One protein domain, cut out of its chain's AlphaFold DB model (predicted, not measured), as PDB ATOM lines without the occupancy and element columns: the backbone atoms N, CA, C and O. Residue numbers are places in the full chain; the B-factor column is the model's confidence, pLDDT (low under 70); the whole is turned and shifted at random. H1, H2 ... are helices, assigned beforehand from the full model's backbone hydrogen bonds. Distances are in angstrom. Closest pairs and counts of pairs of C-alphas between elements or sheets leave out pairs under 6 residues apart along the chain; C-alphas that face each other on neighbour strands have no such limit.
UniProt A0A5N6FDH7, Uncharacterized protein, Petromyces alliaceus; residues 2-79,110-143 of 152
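Overview. This is residues 2 to 79 and 110 to 143 of the 152 residues of an uncharacterized protein of Petromyces alliaceus (UniProt A0A5N6FDH7). One long helix, H3, runs along most of the model's length, with H2, H4 and H7 packed on different parts of it and H6 farther out, across H4 and H7. H1 and H5 are short helices near H3, and the link of residues 49 to 61 folds back from the last residues of H3 to H4. The printed part has 112 residues, with seven named helices, H1 to H7 in order, and no named strand; its class is all helix, with mostly crossed packing. It is compact, with a radius of gyration of the C-alphas of 14.3 A and spans of 41 by 35 by 23 A.

Along the chain. H1, residues 2 to 8, begins at C-alpha 2 (-18.155, -32.122, -1.662). H2 is residues 10 to 14. H3, residues 23 to 48, is 37.0 A long, from C-alpha 23 (-40.861, -38.673, -3.577). H4 is residues 62 to 67 and H5 residues 74 to 77. H6, residues 112 to 120, is 12.2 A long; H7, residues 131 to 141, is 15.4 A and ends at C-alpha 141 (-16.139, -30.234, -23.286).

Arrangement. H3, the hub, touches H2 with residues 25 to 33 alone; the closest C-alphas, Leu 13 and Ala 29, are 5.5 A apart. H3 and H4, a helical hairpin, only just touch, with 3 pairs of C-alphas within 8 A, closest Phe 37 and Ile 65 at 7.3 A; they run opposite ways at a shallow tilt of 35.0 degrees, only just short of steep. H7 touches H3 at a steep tilt of 40 degrees, the same way, closest C-alphas Met 41 and Cys 139 at 6.0 A. H6 touches H4 about perpendicular, at 85 degrees, closest C-alphas Leu 66 and Arg 113 at 4.8 A. In H1, H2, H3, H4, H6 and H7 every O i to N i+4 pair is within hydrogen-bond range; H5 is too short for one.

Size, cuts and confidence. The farthest C-alphas, Asn 21 and Arg 50, are 41.9 A apart. Residues 80 to 109 are not printed, and C-alphas 79 and 110 are 20.9 A apart. The link from H3 to H4 is long; residues 50 to 61 have pLDDT under 70.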
ATOM      1  N   ALA A   2     -17.296 -31.385  -0.725       79.50
ATOM      2  CA  ALA A   2     -18.155 -32.122  -1.662       79.50
ATOM      3  C   ALA A   2     -17.878 -33.640  -1.738       79.50
ATOM      4  O   ALA A   2     -18.812 -34.428  -1.671       79.50
ATOM      5  N   ARG A   3     -16.608 -34.075  -1.757       81.56
ATOM      6  CA  ARG A   3     -16.238 -35.509  -1.747       81.56
ATOM      7  C   ARG A   3     -16.761 -36.268  -0.519       81.56
ATOM      8  O   ARG A   3     -17.179 -37.415  -0.627       81.56
ATOM      9  N   ARG A   4     -16.749 -35.631   0.658       85.19
ATOM     10  CA  ARG A   4     -17.282 -36.222   1.899       85.19
ATOM     11  C   ARG A   4     -18.802 -36.350   1.826       85.19
ATOM     12  O   ARG A   4     -19.332 -37.387   2.203       85.19
ATOM     13  N   LEU A   5     -19.474 -35.317   1.312       86.25
ATOM     14  CA  LEU A   5     -20.923 -35.327   1.103       86.25
ATOM     15  C   LEU A   5     -21.337 -36.398   0.084       86.25
ATOM     16  O   LEU A   5     -22.311 -37.105   0.315       86.25
ATOM     17  N   TYR A   6     -20.562 -36.563  -0.993       88.56
ATOM     18  CA  TYR A   6     -20.776 -37.623  -1.975       88.56
ATOM     19  C   TYR A   6     -20.703 -38.994  -1.315       88.56
ATOM     20  O   TYR A   6     -21.663 -39.745  -1.392       88.56
ATOM     21  N   LYS A   7     -19.614 -39.295  -0.592       89.81
ATOM     22  CA  LYS A   7     -19.455 -40.586   0.098       89.81
ATOM     23  C   LYS A   7     -20.602 -40.876   1.070       89.81
ATOM     24  O   LYS A   7     -21.051 -42.010   1.153       89.81
ATOM     25  N   LEU A   8     -21.092 -39.858   1.781       92.50
ATOM     26  CA  LEU A   8     -22.200 -40.001   2.730       92.50
ATOM     27  C   LEU A   8     -23.544 -40.322   2.051       92.50
ATOM     28  O   LEU A   8     -24.397 -40.971   2.651       92.50
ATOM     29  N   HIS A   9     -23.750 -39.860   0.818       92.38
ATOM     30  CA  HIS A   9     -25.011 -40.004   0.085       92.38
ATOM     31  C   HIS A   9     -24.858 -40.776  -1.226       92.38
ATOM     32  O   HIS A   9     -25.701 -40.645  -2.111       92.38
ATOM     33  N   GLN A  10     -23.796 -41.570  -1.354       91.50
ATOM     34  CA  GLN A  10     -23.385 -42.172  -2.618       91.50
ATOM     35  C   GLN A  10     -24.485 -43.051  -3.210       91.50
ATOM     36  O   GLN A  10     -24.825 -42.889  -4.375       91.50
ATOM     37  N   GLU A  11     -25.078 -43.923  -2.395       92.25
ATOM     38  CA  GLU A  11     -26.180 -44.795  -2.809       92.25
ATOM     39  C   GLU A  11     -27.330 -43.986  -3.427       92.25
ATOM     40  O   GLU A  11     -27.685 -44.191  -4.583       92.25
ATOM     41  N   LYS A  12     -27.826 -42.973  -2.705       92.56
ATOM     42  CA  LYS A  12     -28.922 -42.102  -3.161       92.56
ATOM     43  C   LYS A  12     -28.561 -41.307  -4.418       92.56
ATOM     44  O   LYS A  12     -29.402 -41.099  -5.285       92.56
ATOM     45  N   LEU A  13     -27.323 -40.825  -4.505       92.38
ATOM     46  CA  LEU A  13     -26.845 -40.029  -5.635       92.38
ATOM     47  C   LEU A  13     -26.747 -40.851  -6.921       92.38
ATOM     48  O   LEU A  13     -27.074 -40.327  -7.989       92.38
ATOM     49  N   LEU A  14     -26.313 -42.109  -6.806       93.44
ATOM     50  CA  LEU A  14     -26.130 -43.025  -7.931       93.44
ATOM     51  C   LEU A  14     -27.441 -43.658  -8.421       93.44
ATOM     52  O   LEU A  14     -27.500 -44.074  -9.575       93.44
ATOM     53  N   THR A  15     -28.506 -43.669  -7.614       94.12
ATOM     54  CA  THR A  15     -29.841 -44.074  -8.080       94.12
ATOM     55  C   THR A  15     -30.358 -43.095  -9.130       94.12
ATOM     56  O   THR A  15     -30.592 -41.921  -8.838       94.12
ATOM     57  N   HIS A  16     -30.563 -43.553 -10.366       93.44
ATOM     58  CA  HIS A  16     -31.090 -42.706 -11.435       93.44
ATOM     59  C   HIS A  16     -32.481 -42.168 -11.077       93.44
ATOM     60  O   HIS A  16     -33.297 -42.863 -10.480       93.44
ATOM     61  N   HIS A  17     -32.803 -40.953 -11.520       91.44
ATOM     62  CA  HIS A  17     -34.069 -40.283 -11.195       91.44
ATOM     63  C   HIS A  17     -35.338 -41.023 -11.667       91.44
ATOM     64  O   HIS A  17     -36.429 -40.663 -11.244       91.44
ATOM     65  N   ASN A  18     -35.202 -42.031 -12.534       90.12
ATOM     66  CA  ASN A  18     -36.316 -42.867 -13.003       90.12
ATOM     67  C   ASN A  18     -36.530 -44.104 -12.123       90.12
ATOM     68  O   ASN A  18     -37.617 -44.673 -12.170       90.12
ATOM     69  N   ASP A  19     -35.511 -44.488 -11.351       92.44
ATOM     70  CA  ASP A  19     -35.459 -45.740 -10.594       92.44
ATOM     71  C   ASP A  19     -35.841 -45.520  -9.116       92.44
ATOM     72  O   ASP A  19     -36.134 -46.474  -8.403       92.44
ATOM     73  N   GLU A  20     -35.867 -44.265  -8.652       93.94
ATOM     74  CA  GLU A  20     -36.363 -43.888  -7.325       93.94
ATOM     75  C   GLU A  20     -37.872 -43.608  -7.375       93.94
ATOM     76  O   GLU A  20     -38.353 -42.835  -8.208       93.94
ATOM     77  N   ASN A  21     -38.614 -44.256  -6.478       93.19
ATOM     78  CA  ASN A  21     -40.078 -44.235  -6.430       93.19
ATOM     79  C   ASN A  21     -40.632 -43.539  -5.187       93.19
ATOM     80  O   ASN A  21     -41.829 -43.286  -5.131       93.19
ATOM     81  N   ASP A  22     -39.779 -43.209  -4.223       96.00
ATOM     82  CA  ASP A  22     -40.136 -42.422  -3.050       96.00
ATOM     83  C   ASP A  22     -39.880 -40.932  -3.328       96.00
ATOM     84  O   ASP A  22     -38.751 -40.538  -3.629       96.00
ATOM     85  N   TRP A  23     -40.925 -40.103  -3.253       95.56
ATOM     86  CA  TRP A  23     -40.861 -38.673  -3.577       95.56
ATOM     87  C   TRP A  23     -39.846 -37.901  -2.732       95.56
ATOM     88  O   TRP A  23     -39.054 -37.122  -3.272       95.56
ATOM     89  N   ASP A  24     -39.819 -38.127  -1.419       96.06
ATOM     90  CA  ASP A  24     -38.937 -37.394  -0.511       96.06
ATOM     91  C   ASP A  24     -37.467 -37.751  -0.759       96.06
ATOM     92  O   ASP A  24     -36.596 -36.871  -0.834       96.06
ATOM     93  N   ARG A  25     -37.173 -39.042  -0.957       95.62
ATOM     94  CA  ARG A  25     -35.838 -39.518  -1.342       95.62
ATOM     95  C   ARG A  25     -35.449 -39.011  -2.717       95.62
ATOM     96  O   ARG A  25     -34.318 -38.542  -2.871       95.62
ATOM     97  N   TRP A  26     -36.367 -39.056  -3.680       96.50
ATOM     98  CA  TRP A  26     -36.146 -38.567  -5.033       96.50
ATOM     99  C   TRP A  26     -35.785 -37.087  -5.027       96.50
ATOM    100  O   TRP A  26     -34.744 -36.699  -5.559       96.50
ATOM    101  N   LYS A  27     -36.600 -36.263  -4.366       96.31
ATOM    102  CA  LYS A  27     -36.418 -34.815  -4.287       96.31
ATOM    103  C   LYS A  27     -35.098 -34.473  -3.613       96.31
ATOM    104  O   LYS A  27     -34.361 -33.619  -4.111       96.31
ATOM    105  N   TYR A  28     -34.760 -35.161  -2.523       95.69
ATOM    106  CA  TYR A  28     -33.478 -34.990  -1.843       95.69
ATOM    107  C   TYR A  28     -32.289 -35.369  -2.742       95.69
ATOM    108  O   TYR A  28     -31.349 -34.585  -2.897       95.69
ATOM    109  N   ALA A  29     -32.330 -36.548  -3.366       95.94
ATOM    110  CA  ALA A  29     -31.262 -37.043  -4.230       95.94
ATOM    111  C   ALA A  29     -31.070 -36.169  -5.478       95.94
ATOM    112  O   ALA A  29     -29.939 -35.820  -5.815       95.94
ATOM    113  N   GLU A  30     -32.160 -35.760  -6.132       96.69
ATOM    114  CA  GLU A  30     -32.135 -34.882  -7.305       96.69
ATOM    115  C   GLU A  30     -31.611 -33.484  -6.948       96.69
ATOM    116  O   GLU A  30     -30.775 -32.936  -7.673       96.69
ATOM    117  N   SER A  31     -32.007 -32.944  -5.788       95.69
ATOM    118  CA  SER A  31     -31.462 -31.683  -5.266       95.69
ATOM    119  C   SER A  31     -29.946 -31.766  -5.114       95.69
ATOM    120  O   SER A  31     -29.219 -30.891  -5.591       95.69
ATOM    121  N   LEU A  32     -29.446 -32.830  -4.474       94.88
ATOM    122  CA  LEU A  32     -28.010 -33.026  -4.300       94.88
ATOM    123  C   LEU A  32     -27.300 -33.183  -5.647       94.88
ATOM    124  O   LEU A  32     -26.306 -32.501  -5.891       94.88
ATOM    125  N   ARG A  33     -27.814 -34.032  -6.541       95.12
ATOM    126  CA  ARG A  33     -27.254 -34.279  -7.877       95.12
ATOM    127  C   ARG A  33     -27.103 -32.991  -8.681       95.12
ATOM    128  O   ARG A  33     -26.012 -32.710  -9.178       95.12
ATOM    129  N   ARG A  34     -28.160 -32.175  -8.763       95.69
ATOM    130  CA  ARG A  34     -28.124 -30.871  -9.445       95.69
ATOM    131  C   ARG A  34     -27.071 -29.946  -8.837       95.69
ATOM    132  O   ARG A  34     -26.338 -29.301  -9.582       95.69
ATOM    133  N   ASN A  35     -26.927 -29.937  -7.510       94.25
ATOM    134  CA  ASN A  35     -25.883 -29.167  -6.831       94.25
ATOM    135  C   ASN A  35     -24.467 -29.675  -7.146       94.25
ATOM    136  O   ASN A  35     -23.582 -28.861  -7.389       94.25
ATOM    137  N   PHE A  36     -24.235 -30.990  -7.209       92.44
ATOM    138  CA  PHE A  36     -22.931 -31.536  -7.608       92.44
ATOM    139  C   PHE A  36     -22.541 -31.113  -9.027       92.44
ATOM    140  O   PHE A  36     -21.423 -30.634  -9.230       92.44
ATOM    141  N   PHE A  37     -23.463 -31.213  -9.991       93.50
ATOM    142  CA  PHE A  37     -23.217 -30.701 -11.341       93.50
ATOM    143  C   PHE A  37     -23.008 -29.189 -11.346       93.50
ATOM    144  O   PHE A  37     -22.111 -28.709 -12.032       93.50
ATOM    145  N   PHE A  38     -23.784 -28.432 -10.569       93.00
ATOM    146  CA  PHE A  38     -23.652 -26.979 -10.496       93.00
ATOM    147  C   PHE A  38     -22.286 -26.539  -9.968       93.00
ATOM    148  O   PHE A  38     -21.616 -25.731 -10.609       93.00
ATOM    149  N   VAL A  39     -21.825 -27.122  -8.857       90.00
ATOM    150  CA  VAL A  39     -20.486 -26.849  -8.317       90.00
ATOM    151  C   VAL A  39     -19.411 -27.249  -9.329       90.00
ATOM    152  O   VAL A  39     -18.472 -26.487  -9.545       90.00
ATOM    153  N   ASN A  40     -19.563 -28.391 -10.009       89.88
ATOM    154  CA  ASN A  40     -18.626 -28.802 -11.055       89.88
ATOM    155  C   ASN A  40     -18.563 -27.790 -12.214       89.88
ATOM    156  O   ASN A  40     -17.478 -27.416 -12.654       89.88
ATOM    157  N   MET A  41     -19.717 -27.300 -12.678       90.62
ATOM    158  CA  MET A  41     -19.789 -26.279 -13.726       90.62
ATOM    159  C   MET A  41     -19.142 -24.964 -13.280       90.62
ATOM    160  O   MET A  41     -18.361 -24.395 -14.039       90.62
ATOM    161  N   ILE A  42     -19.398 -24.504 -12.050       88.69
ATOM    162  CA  ILE A  42     -18.740 -23.313 -11.488       88.69
ATOM    163  C   ILE A  42     -17.225 -23.503 -11.442       88.69
ATOM    164  O   ILE A  42     -16.498 -22.601 -11.853       88.69
ATOM    165  N   ASN A  43     -16.744 -24.665 -10.991       84.56
ATOM    166  CA  ASN A  43     -15.312 -24.951 -10.919       84.56
ATOM    167  C   ASN A  43     -14.661 -24.897 -12.306       84.56
ATOM    168  O   ASN A  43     -13.640 -24.233 -12.478       84.56
ATOM    169  N   ILE A  44     -15.275 -25.533 -13.311       86.19
ATOM    170  CA  ILE A  44     -14.794 -25.508 -14.701       86.19
ATOM    171  C   ILE A  44     -14.765 -24.077 -15.246       86.19
ATOM    172  O   ILE A  44     -13.751 -23.635 -15.790       86.19
ATOM    173  N   LEU A  45     -15.871 -23.342 -15.107       87.00
ATOM    174  CA  LEU A  45     -15.987 -21.982 -15.629       87.00
ATOM    175  C   LEU A  45     -15.014 -21.036 -14.924       87.00
ATOM    176  O   LEU A  45     -14.327 -20.266 -15.591       87.00
ATOM    177  N   GLY A  46     -14.912 -21.124 -13.597       83.75
ATOM    178  CA  GLY A  46     -14.015 -20.322 -12.772       83.75
ATOM    179  C   GLY A  46     -12.538 -20.541 -13.102       83.75
ATOM    180  O   GLY A  46     -11.793 -19.561 -13.184       83.75
ATOM    181  N   ALA A  47     -12.138 -21.791 -13.367       79.38
ATOM    182  CA  ALA A  47     -10.804 -22.118 -13.866       79.38
ATOM    183  C   ALA A  47     -10.564 -21.524 -15.264       79.38
ATOM    184  O   ALA A  47      -9.535 -20.900 -15.510       79.38
ATOM    185  N   ARG A  48     -11.544 -21.621 -16.173       79.00
ATOM    186  CA  ARG A  48     -11.425 -21.073 -17.537       79.00
ATOM    187  C   ARG A  48     -11.270 -19.560 -17.588       79.00
ATOM    188  O   ARG A  48     -10.534 -19.064 -18.434       79.00
ATOM    189  N   VAL A  49     -11.936 -18.831 -16.695       82.06
ATOM    190  CA  VAL A  49     -11.807 -17.368 -16.613       82.06
ATOM    191  C   VAL A  49     -10.652 -16.912 -15.715       82.06
ATOM    192  O   VAL A  49     -10.552 -15.718 -15.439       82.06
ATOM    193  N   ARG A  50      -9.805 -17.840 -15.234       69.94
ATOM    194  CA  ARG A  50      -8.687 -17.586 -14.303       69.94
ATOM    195  C   ARG A  50      -9.093 -16.819 -13.035       69.94
ATOM    196  O   ARG A  50      -8.275 -16.142 -12.421       69.94
ATOM    197  N   LYS A  51     -10.375 -16.880 -12.654       64.62
ATOM    198  CA  LYS A  51     -10.893 -16.231 -11.434       64.62
ATOM    199  C   LYS A  51     -10.739 -17.119 -10.208       64.62
ATOM    200  O   LYS A  51     -10.684 -16.613  -9.094       64.62
ATOM    201  N   LEU A  52     -10.676 -18.430 -10.413       61.81
ATOM    202  CA  LEU A  52     -10.174 -19.362  -9.416       61.81
ATOM    203  C   LEU A  52      -8.681 -19.531  -9.690       61.81
ATOM    204  O   LEU A  52      -8.297 -19.732 -10.841       61.81
ATOM    205  N   ASN A  53      -7.847 -19.406  -8.654       57.78
ATOM    206  CA  ASN A  53      -6.431 -19.750  -8.771       57.78
ATOM    207  C   ASN A  53      -6.353 -21.185  -9.313       57.78
ATOM    208  O   ASN A  53      -7.073 -22.053  -8.815       57.78
ATOM    209  N   GLU A  54      -5.514 -21.438 -10.313       54.91
ATOM    210  CA  GLU A  54      -5.339 -22.773 -10.897       54.91
ATOM    211  C   GLU A  54      -4.948 -23.800  -9.816       54.91
ATOM    212  O   GLU A  54      -5.345 -24.958  -9.887       54.91
ATOM    213  N   HIS A  55      -4.304 -23.352  -8.730       51.19
ATOM    214  CA  HIS A  55      -3.979 -24.167  -7.551       51.19
ATOM    215  C   HIS A  55      -5.170 -24.476  -6.618       51.19
ATOM    216  O   HIS A  55      -5.049 -25.330  -5.743       51.19
ATOM    217  N   TYR A  56      -6.315 -23.805  -6.782       52.09
ATOM    218  CA  TYR A  56      -7.574 -24.099  -6.075       52.09
ATOM    219  C   TYR A  56      -8.588 -24.838  -6.951       52.09
ATOM    220  O   TYR A  56      -9.686 -25.149  -6.481       52.09
ATOM    221  N   PHE A  57      -8.251 -25.131  -8.212       57.50
ATOM    222  CA  PHE A  57      -9.040 -26.065  -8.996       57.50
ATOM    223  C   PHE A  57      -8.848 -27.461  -8.399       57.50
ATOM    224  O   PHE A  57      -7.881 -28.156  -8.688       57.50
ATOM    225  N   GLU A  58      -9.761 -27.862  -7.518       62.59
ATOM    226  CA  GLU A  58      -9.908 -29.253  -7.108       62.59
ATOM    227  C   GLU A  58     -10.959 -29.870  -8.040       62.59
ATOM    228  O   GLU A  58     -12.157 -29.601  -7.862       62.59
ATOM    229  N   PRO A  59     -10.556 -30.690  -9.036       63.16
ATOM    230  CA  PRO A  59     -11.515 -31.494  -9.766       63.16
ATOM    231  C   PRO A  59     -12.332 -32.269  -8.737       63.16
ATOM    232  O   PRO A  59     -11.788 -32.894  -7.807       63.16
ATOM    233  N   LEU A  60     -13.654 -32.188  -8.859       64.44
ATOM    234  CA  LEU A  60     -14.570 -32.981  -8.055       64.44
ATOM    235  C   LEU A  60     -14.432 -34.435  -8.505       64.44
ATOM    236  O   LEU A  60     -15.262 -34.895  -9.269       64.44
ATOM    237  N   GLY A  61     -13.348 -35.087  -8.061       60.78
ATOM    238  CA  GLY A  61     -12.869 -36.427  -8.412       60.78
ATOM    239  C   GLY A  61     -13.495 -36.971  -9.682       60.78
ATOM    240  O   GLY A  61     -14.582 -37.513  -9.588       60.78
ATOM    241  N   ASP A  62     -12.835 -36.821 -10.827       70.75
ATOM    242  CA  ASP A  62     -13.428 -36.967 -12.163       70.75
ATOM    243  C   ASP A  62     -14.371 -38.174 -12.319       70.75
ATOM    244  O   ASP A  62     -15.475 -38.026 -12.840       70.75
ATOM    245  N   ASP A  63     -14.024 -39.342 -11.774       81.00
ATOM    246  CA  ASP A  63     -14.899 -40.523 -11.786       81.00
ATOM    247  C   ASP A  63     -16.247 -40.328 -11.077       81.00
ATOM    248  O   ASP A  63     -17.265 -40.830 -11.548       81.00
ATOM    249  N   MET A  64     -16.275 -39.574  -9.979       86.81
ATOM    250  CA  MET A  64     -17.470 -39.241  -9.207       86.81
ATOM    251  C   MET A  64     -18.508 -38.541 -10.084       86.81
ATOM    252  O   MET A  64     -19.630 -39.019 -10.202       86.81
ATOM    253  N   ILE A  65     -18.141 -37.422 -10.717       89.81
ATOM    254  CA  ILE A  65     -19.071 -36.653 -11.556       89.81
ATOM    255  C   ILE A  65     -19.417 -37.423 -12.833       89.81
ATOM    256  O   ILE A  65     -20.558 -37.362 -13.286       89.81
ATOM    257  N   LEU A  66     -18.468 -38.177 -13.397       91.56
ATOM    258  CA  LEU A  66     -18.705 -38.995 -14.588       91.56
ATOM    259  C   LEU A  66     -19.750 -40.095 -14.354       91.56
ATOM    260  O   LEU A  66     -20.515 -40.400 -15.268       91.56
ATOM    261  N   GLN A  67     -19.793 -40.670 -13.150       92.38
ATOM    262  CA  GLN A  67     -20.739 -41.724 -12.774       92.38
ATOM    263  C   GLN A  67     -22.085 -41.193 -12.273       92.38
ATOM    264  O   GLN A  67     -23.037 -41.967 -12.182       92.38
ATOM    265  N   LEU A  68     -22.196 -39.900 -11.946       93.06
ATOM    266  CA  LEU A  68     -23.473 -39.346 -11.508       93.06
ATOM    267  C   LEU A  68     -24.522 -39.476 -12.626       93.06
ATOM    268  O   LEU A  68     -24.244 -39.112 -13.778       93.06
ATOM    269  N   PRO A  69     -25.745 -39.928 -12.288       95.50
ATOM    270  CA  PRO A  69     -26.876 -39.846 -13.194       95.50
ATOM    271  C   PRO A  69     -27.093 -38.403 -13.643       95.50
ATOM    272  O   PRO A  69     -26.920 -37.480 -12.848       95.50
ATOM    273  N   LEU A  70     -27.500 -38.193 -14.889       95.50
ATOM    274  CA  LEU A  70     -27.873 -36.874 -15.379       95.50
ATOM    275  C   LEU A  70     -29.129 -36.372 -14.642       95.50
ATOM    276  O   LEU A  70     -29.989 -37.180 -14.259       95.50
ATOM    277  N   PRO A  71     -29.249 -35.047 -14.426       96.19
ATOM    278  CA  PRO A  71     -30.428 -34.469 -13.794       96.19
ATOM    279  C   PRO A  71     -31.720 -34.838 -14.518       96.19
ATOM    280  O   PRO A  71     -31.757 -34.954 -15.746       96.19
ATOM    281  N   ALA A  72     -32.789 -34.973 -13.743       94.88
ATOM    282  CA  ALA A  72     -34.124 -35.213 -14.260       94.88
ATOM    283  C   ALA A  72     -34.609 -34.052 -15.147       94.88
ATOM    284  O   ALA A  72     -34.134 -32.917 -14.997       94.88
ATOM    285  N   PRO A  73     -35.595 -34.290 -16.029       92.50
ATOM    286  CA  PRO A  73     -36.255 -33.232 -16.782       92.50
ATOM    287  C   PRO A  73     -36.789 -32.093 -15.906       92.50
ATOM    288  O   PRO A  73     -37.198 -32.286 -14.762       92.50
ATOM    289  N   GLU A  74     -36.817 -30.885 -16.468       91.44
ATOM    290  CA  GLU A  74     -37.169 -29.679 -15.714       91.44
ATOM    291  C   GLU A  74     -38.614 -29.693 -15.204       91.44
ATOM    292  O   GLU A  74     -38.868 -29.274 -14.082       91.44
ATOM    293  N   HIS A  75     -39.566 -30.217 -15.980       90.62
ATOM    294  CA  HIS A  75     -40.959 -30.319 -15.536       90.62
ATOM    295  C   HIS A  75     -41.122 -31.259 -14.338       90.62
ATOM    296  O   HIS A  75     -41.909 -30.966 -13.450       90.62
ATOM    297  N   MET A  76     -40.332 -32.333 -14.268       93.56
ATOM    298  CA  MET A  76     -40.317 -33.262 -13.137       93.56
ATOM    299  C   MET A  76     -39.702 -32.613 -11.893       93.56
ATOM    300  O   MET A  76     -40.261 -32.730 -10.807       93.56
ATOM    301  N   TRP A  77     -38.609 -31.863 -12.062       94.56
ATOM    302  CA  TRP A  77     -37.964 -31.096 -10.990       94.56
ATOM    303  C   TRP A  77     -38.839 -29.980 -10.406       94.56
ATOM    304  O   TRP A  77     -38.763 -29.704  -9.211       94.56
ATOM    305  N   ARG A  78     -39.672 -29.339 -11.230       94.44
ATOM    306  CA  ARG A  78     -40.538 -28.230 -10.798       94.44
ATOM    307  C   ARG A  78     -41.799 -28.671 -10.054       94.44
ATOM    308  O   ARG A  78     -42.506 -27.805  -9.541       94.44
ATOM    309  N   SER A  79     -42.065 -29.974  -9.983       95.50
ATOM    310  CA  SER A  79     -43.175 -30.528  -9.204       95.50
ATOM    311  C   SER A  79     -43.036 -30.133  -7.733       95.50
ATOM    312  O   SER A  79     -41.955 -30.220  -7.144       95.50
ATOM    313  N   ARG A 110     -27.697 -42.006 -19.513       92.69
ATOM    314  CA  ARG A 110     -28.092 -41.956 -18.100       92.69
ATOM    315  C   ARG A 110     -27.072 -41.216 -17.257       92.69
ATOM    316  O   ARG A 110     -27.454 -40.578 -16.283       92.69
ATOM    317  N   THR A 111     -25.794 -41.291 -17.616       95.06
ATOM    318  CA  THR A 111     -24.673 -40.693 -16.873       95.06
ATOM    319  C   THR A 111     -23.908 -39.680 -17.721       95.06
ATOM    320  O   THR A 111     -24.017 -39.660 -18.950       95.06
ATOM    321  N   LEU A 112     -23.096 -38.831 -17.079       93.69
ATOM    322  CA  LEU A 112     -22.203 -37.935 -17.820       93.69
ATOM    323  C   LEU A 112     -21.181 -38.721 -18.657       93.69
ATOM    324  O   LEU A 112     -20.850 -38.295 -19.762       93.69
ATOM    325  N   ARG A 113     -20.696 -39.866 -18.160       94.25
ATOM    326  CA  ARG A 113     -19.791 -40.743 -18.913       94.25
ATOM    327  C   ARG A 113     -20.420 -41.196 -20.226       94.25
ATOM    328  O   ARG A 113     -19.846 -40.938 -21.277       94.25
ATOM    329  N   GLU A 114     -21.620 -41.768 -20.165       94.44
ATOM    330  CA  GLU A 114     -22.354 -42.201 -21.361       94.44
ATOM    331  C   GLU A 114     -22.601 -41.040 -22.328       94.44
ATOM    332  O   GLU A 114     -22.374 -41.177 -23.527       94.44
ATOM    333  N   LEU A 115     -22.996 -39.872 -21.810       94.50
ATOM    334  CA  LEU A 115     -23.218 -38.673 -22.620       94.50
ATOM    335  C   LEU A 115     -21.953 -38.255 -23.384       94.50
ATOM    336  O   LEU A 115     -22.019 -37.940 -24.573       94.50
ATOM    337  N   LEU A 116     -20.799 -38.258 -22.713       93.56
ATOM    338  CA  LEU A 116     -19.514 -37.924 -23.328       93.56
ATOM    339  C   LEU A 116     -19.062 -38.985 -24.327       93.56
ATOM    340  O   LEU A 116     -18.483 -38.639 -25.354       93.56
ATOM    341  N   ASP A 117     -19.311 -40.260 -24.050       93.81
ATOM    342  CA  ASP A 117     -18.935 -41.344 -24.952       93.81
ATOM    343  C   ASP A 117     -19.799 -41.334 -26.225       93.81
ATOM    344  O   ASP A 117     -19.263 -41.493 -27.322       93.81
ATOM    345  N   MET A 118     -21.091 -41.001 -26.117       93.56
ATOM    346  CA  MET A 118     -21.966 -40.749 -27.271       93.56
ATOM    347  C   MET A 118     -21.546 -39.502 -28.078       93.56
ATOM    348  O   MET A 118     -21.544 -39.545 -29.310       93.56
ATOM    349  N   ASP A 119     -21.150 -38.399 -27.423       93.56
ATOM    350  CA  ASP A 119     -20.624 -37.199 -28.111       93.56
ATOM    351  C   ASP A 119     -19.334 -37.528 -28.882       93.56
ATOM    352  O   ASP A 119     -19.208 -37.181 -30.059       93.56
ATOM    353  N   LYS A 120     -18.402 -38.273 -28.264       93.25
ATOM    354  CA  LYS A 120     -17.162 -38.737 -28.918       93.25
ATOM    355  C   LYS A 120     -17.449 -39.647 -30.110       93.25
ATOM    356  O   LYS A 120     -16.803 -39.502 -31.147       93.25
ATOM    357  N   ALA A 121     -18.414 -40.557 -29.975       94.19
ATOM    358  CA  ALA A 121     -18.850 -41.451 -31.045       94.19
ATOM    359  C   ALA A 121     -19.657 -40.739 -32.147       94.19
ATOM    360  O   ALA A 121     -19.959 -41.355 -33.167       94.19
ATOM    361  N   ARG A 122     -19.989 -39.448 -31.972       91.50
ATOM    362  CA  ARG A 122     -20.835 -38.649 -32.877       91.50
ATOM    363  C   ARG A 122     -22.223 -39.256 -33.112       91.50
ATOM    364  O   ARG A 122     -22.819 -39.055 -34.165       91.50
ATOM    365  N   THR A 123     -22.740 -39.982 -32.124       90.62
ATOM    366  CA  THR A 123     -24.075 -40.605 -32.149       90.62
ATOM    367  C   THR A 123     -25.112 -39.781 -31.386       90.62
ATOM    368  O   THR A 123     -26.290 -40.125 -31.359       90.62
ATOM    369  N   LEU A 124     -24.677 -38.690 -30.753       90.88
ATOM    370  CA  LEU A 124     -25.495 -37.824 -29.921       90.88
ATOM    371  C   LEU A 124     -26.120 -36.683 -30.735       90.88
ATOM    372  O   LEU A 124     -25.411 -35.800 -31.217       90.88
ATOM    373  N   ASP A 125     -27.451 -36.639 -30.808       90.00
ATOM    374  CA  ASP A 125     -28.161 -35.449 -31.283       90.00
ATOM    375  C   ASP A 125     -28.312 -34.425 -30.149       90.00
ATOM    376  O   ASP A 125     -29.238 -34.479 -29.336       90.00
ATOM    377  N   VAL A 126     -27.399 -33.451 -30.110       88.81
ATOM    378  CA  VAL A 126     -27.364 -32.397 -29.084       88.81
ATOM    379  C   VAL A 126     -28.647 -31.559 -29.060       88.81
ATOM    380  O   VAL A 126     -29.002 -31.035 -28.005       88.81
ATOM    381  N   SER A 127     -29.366 -31.427 -30.182       88.38
ATOM    382  CA  SER A 127     -30.579 -30.601 -30.258       88.38
ATOM    383  C   SER A 127     -31.739 -31.170 -29.433       88.38
ATOM    384  O   SER A 127     -32.572 -30.412 -28.932       88.38
ATOM    385  N   THR A 128     -31.741 -32.488 -29.223       86.56
ATOM    386  CA  THR A 128     -32.768 -33.213 -28.458       86.56
ATOM    387  C   THR A 128     -32.517 -33.201 -26.951       86.56
ATOM    388  O   THR A 128     -33.399 -33.548 -26.166       86.56
ATOM    389  N   LEU A 129     -31.325 -32.781 -26.518       90.12
ATOM    390  CA  LEU A 129     -30.950 -32.790 -25.113       90.12
ATOM    391  C   LEU A 129     -31.670 -31.700 -24.313       90.12
ATOM    392  O   LEU A 129     -31.792 -30.537 -24.726       90.12
ATOM    393  N   LEU A 130     -32.038 -32.063 -23.084       90.69
ATOM    394  CA  LEU A 130     -32.557 -31.130 -22.089       90.69
ATOM    395  C   LEU A 130     -31.589 -29.945 -21.904       90.69
ATOM    396  O   LEU A 130     -30.371 -30.146 -21.939       90.69
ATOM    397  N   PRO A 131     -32.084 -28.715 -21.661       92.62
ATOM    398  CA  PRO A 131     -31.224 -27.542 -21.493       92.62
ATOM    399  C   PRO A 131     -30.120 -27.722 -20.439       92.62
ATOM    400  O   PRO A 131     -28.965 -27.393 -20.702       92.62
ATOM    401  N   VAL A 132     -30.448 -28.306 -19.278       93.56
ATOM    402  CA  VAL A 132     -29.467 -28.586 -18.216       93.56
ATOM    403  C   VAL A 132     -28.408 -29.596 -18.672       93.56
ATOM    404  O   VAL A 132     -27.220 -29.385 -18.447       93.56
ATOM    405  N   THR A 133     -28.810 -30.642 -19.395       94.69
ATOM    406  CA  THR A 133     -27.898 -31.652 -19.946       94.69
ATOM    407  C   THR A 133     -26.973 -31.062 -21.007       94.69
ATOM    408  O   THR A 133     -25.777 -31.353 -21.005       94.69
ATOM    409  N   ARG A 134     -27.484 -30.174 -21.873       94.69
ATOM    410  CA  ARG A 134     -26.661 -29.429 -22.841       94.69
ATOM    411  C   ARG A 134     -25.618 -28.564 -22.151       94.69
ATOM    412  O   ARG A 134     -24.475 -28.533 -22.596       94.69
ATOM    413  N   LEU A 135     -25.999 -27.882 -21.071       94.88
ATOM    414  CA  LEU A 135     -25.072 -27.055 -20.303       94.88
ATOM    415  C   LEU A 135     -23.976 -27.909 -19.650       94.88
ATOM    416  O   LEU A 135     -22.799 -27.580 -19.777       94.88
ATOM    417  N   ILE A 136     -24.347 -29.034 -19.032       95.06
ATOM    418  CA  ILE A 136     -23.395 -29.989 -18.450       95.06
ATOM    419  C   ILE A 136     -22.409 -30.488 -19.517       95.06
ATOM    420  O   ILE A 136     -21.199 -30.457 -19.288       95.06
ATOM    421  N   LEU A 137     -22.905 -30.894 -20.692       95.06
ATOM    422  CA  LEU A 137     -22.069 -31.328 -21.814       95.06
ATOM    423  C   LEU A 137     -21.118 -30.217 -22.276       95.06
ATOM    424  O   LEU A 137     -19.922 -30.453 -22.431       95.06
ATOM    425  N   ALA A 138     -21.632 -29.002 -22.475       94.31
ATOM    426  CA  ALA A 138     -20.831 -27.861 -22.908       94.31
ATOM    427  C   ALA A 138     -19.706 -27.555 -21.909       94.31
ATOM    428  O   ALA A 138     -18.555 -27.408 -22.319       94.31
ATOM    429  N   CYS A 139     -20.016 -27.536 -20.608       92.31
ATOM    430  CA  CYS A 139     -19.023 -27.378 -19.548       92.31
ATOM    431  C   CYS A 139     -17.986 -28.507 -19.572       92.31
ATOM    432  O   CYS A 139     -16.792 -28.227 -19.550       92.31
ATOM    433  N   ALA A 140     -18.407 -29.769 -19.675       91.19
ATOM    434  CA  ALA A 140     -17.490 -30.906 -19.710       91.19
ATOM    435  C   ALA A 140     -16.521 -30.847 -20.908       91.19
ATOM    436  O   ALA A 140     -15.335 -31.131 -20.756       91.19
ATOM    437  N   LYS A 141     -16.982 -30.397 -22.083       90.06
ATOM    438  CA  LYS A 141     -16.139 -30.234 -23.286       90.06
ATOM    439  C   LYS A 141     -15.075 -29.151 -23.137       90.06
ATOM    440  O   LYS A 141     -14.019 -29.238 -23.760       90.06
ATOM    441  N   ILE A 142     -15.345 -28.139 -22.315       88.31
ATOM    442  CA  ILE A 142     -14.381 -27.093 -21.976       88.31
ATOM    443  C   ILE A 142     -13.706 -27.353 -20.631       88.31
ATOM    444  O   ILE A 142     -13.032 -26.457 -20.136       88.31
ATOM    445  N   ALA A 143     -13.822 -28.523 -20.006       84.00
ATOM    446  CA  ALA A 143     -13.062 -28.786 -18.788       84.00
ATOM    447  C   ALA A 143     -11.550 -28.638 -19.074       84.00
ATOM    448  O   ALA A 143     -11.096 -29.005 -20.167       84.00
TER     449      ALA A 143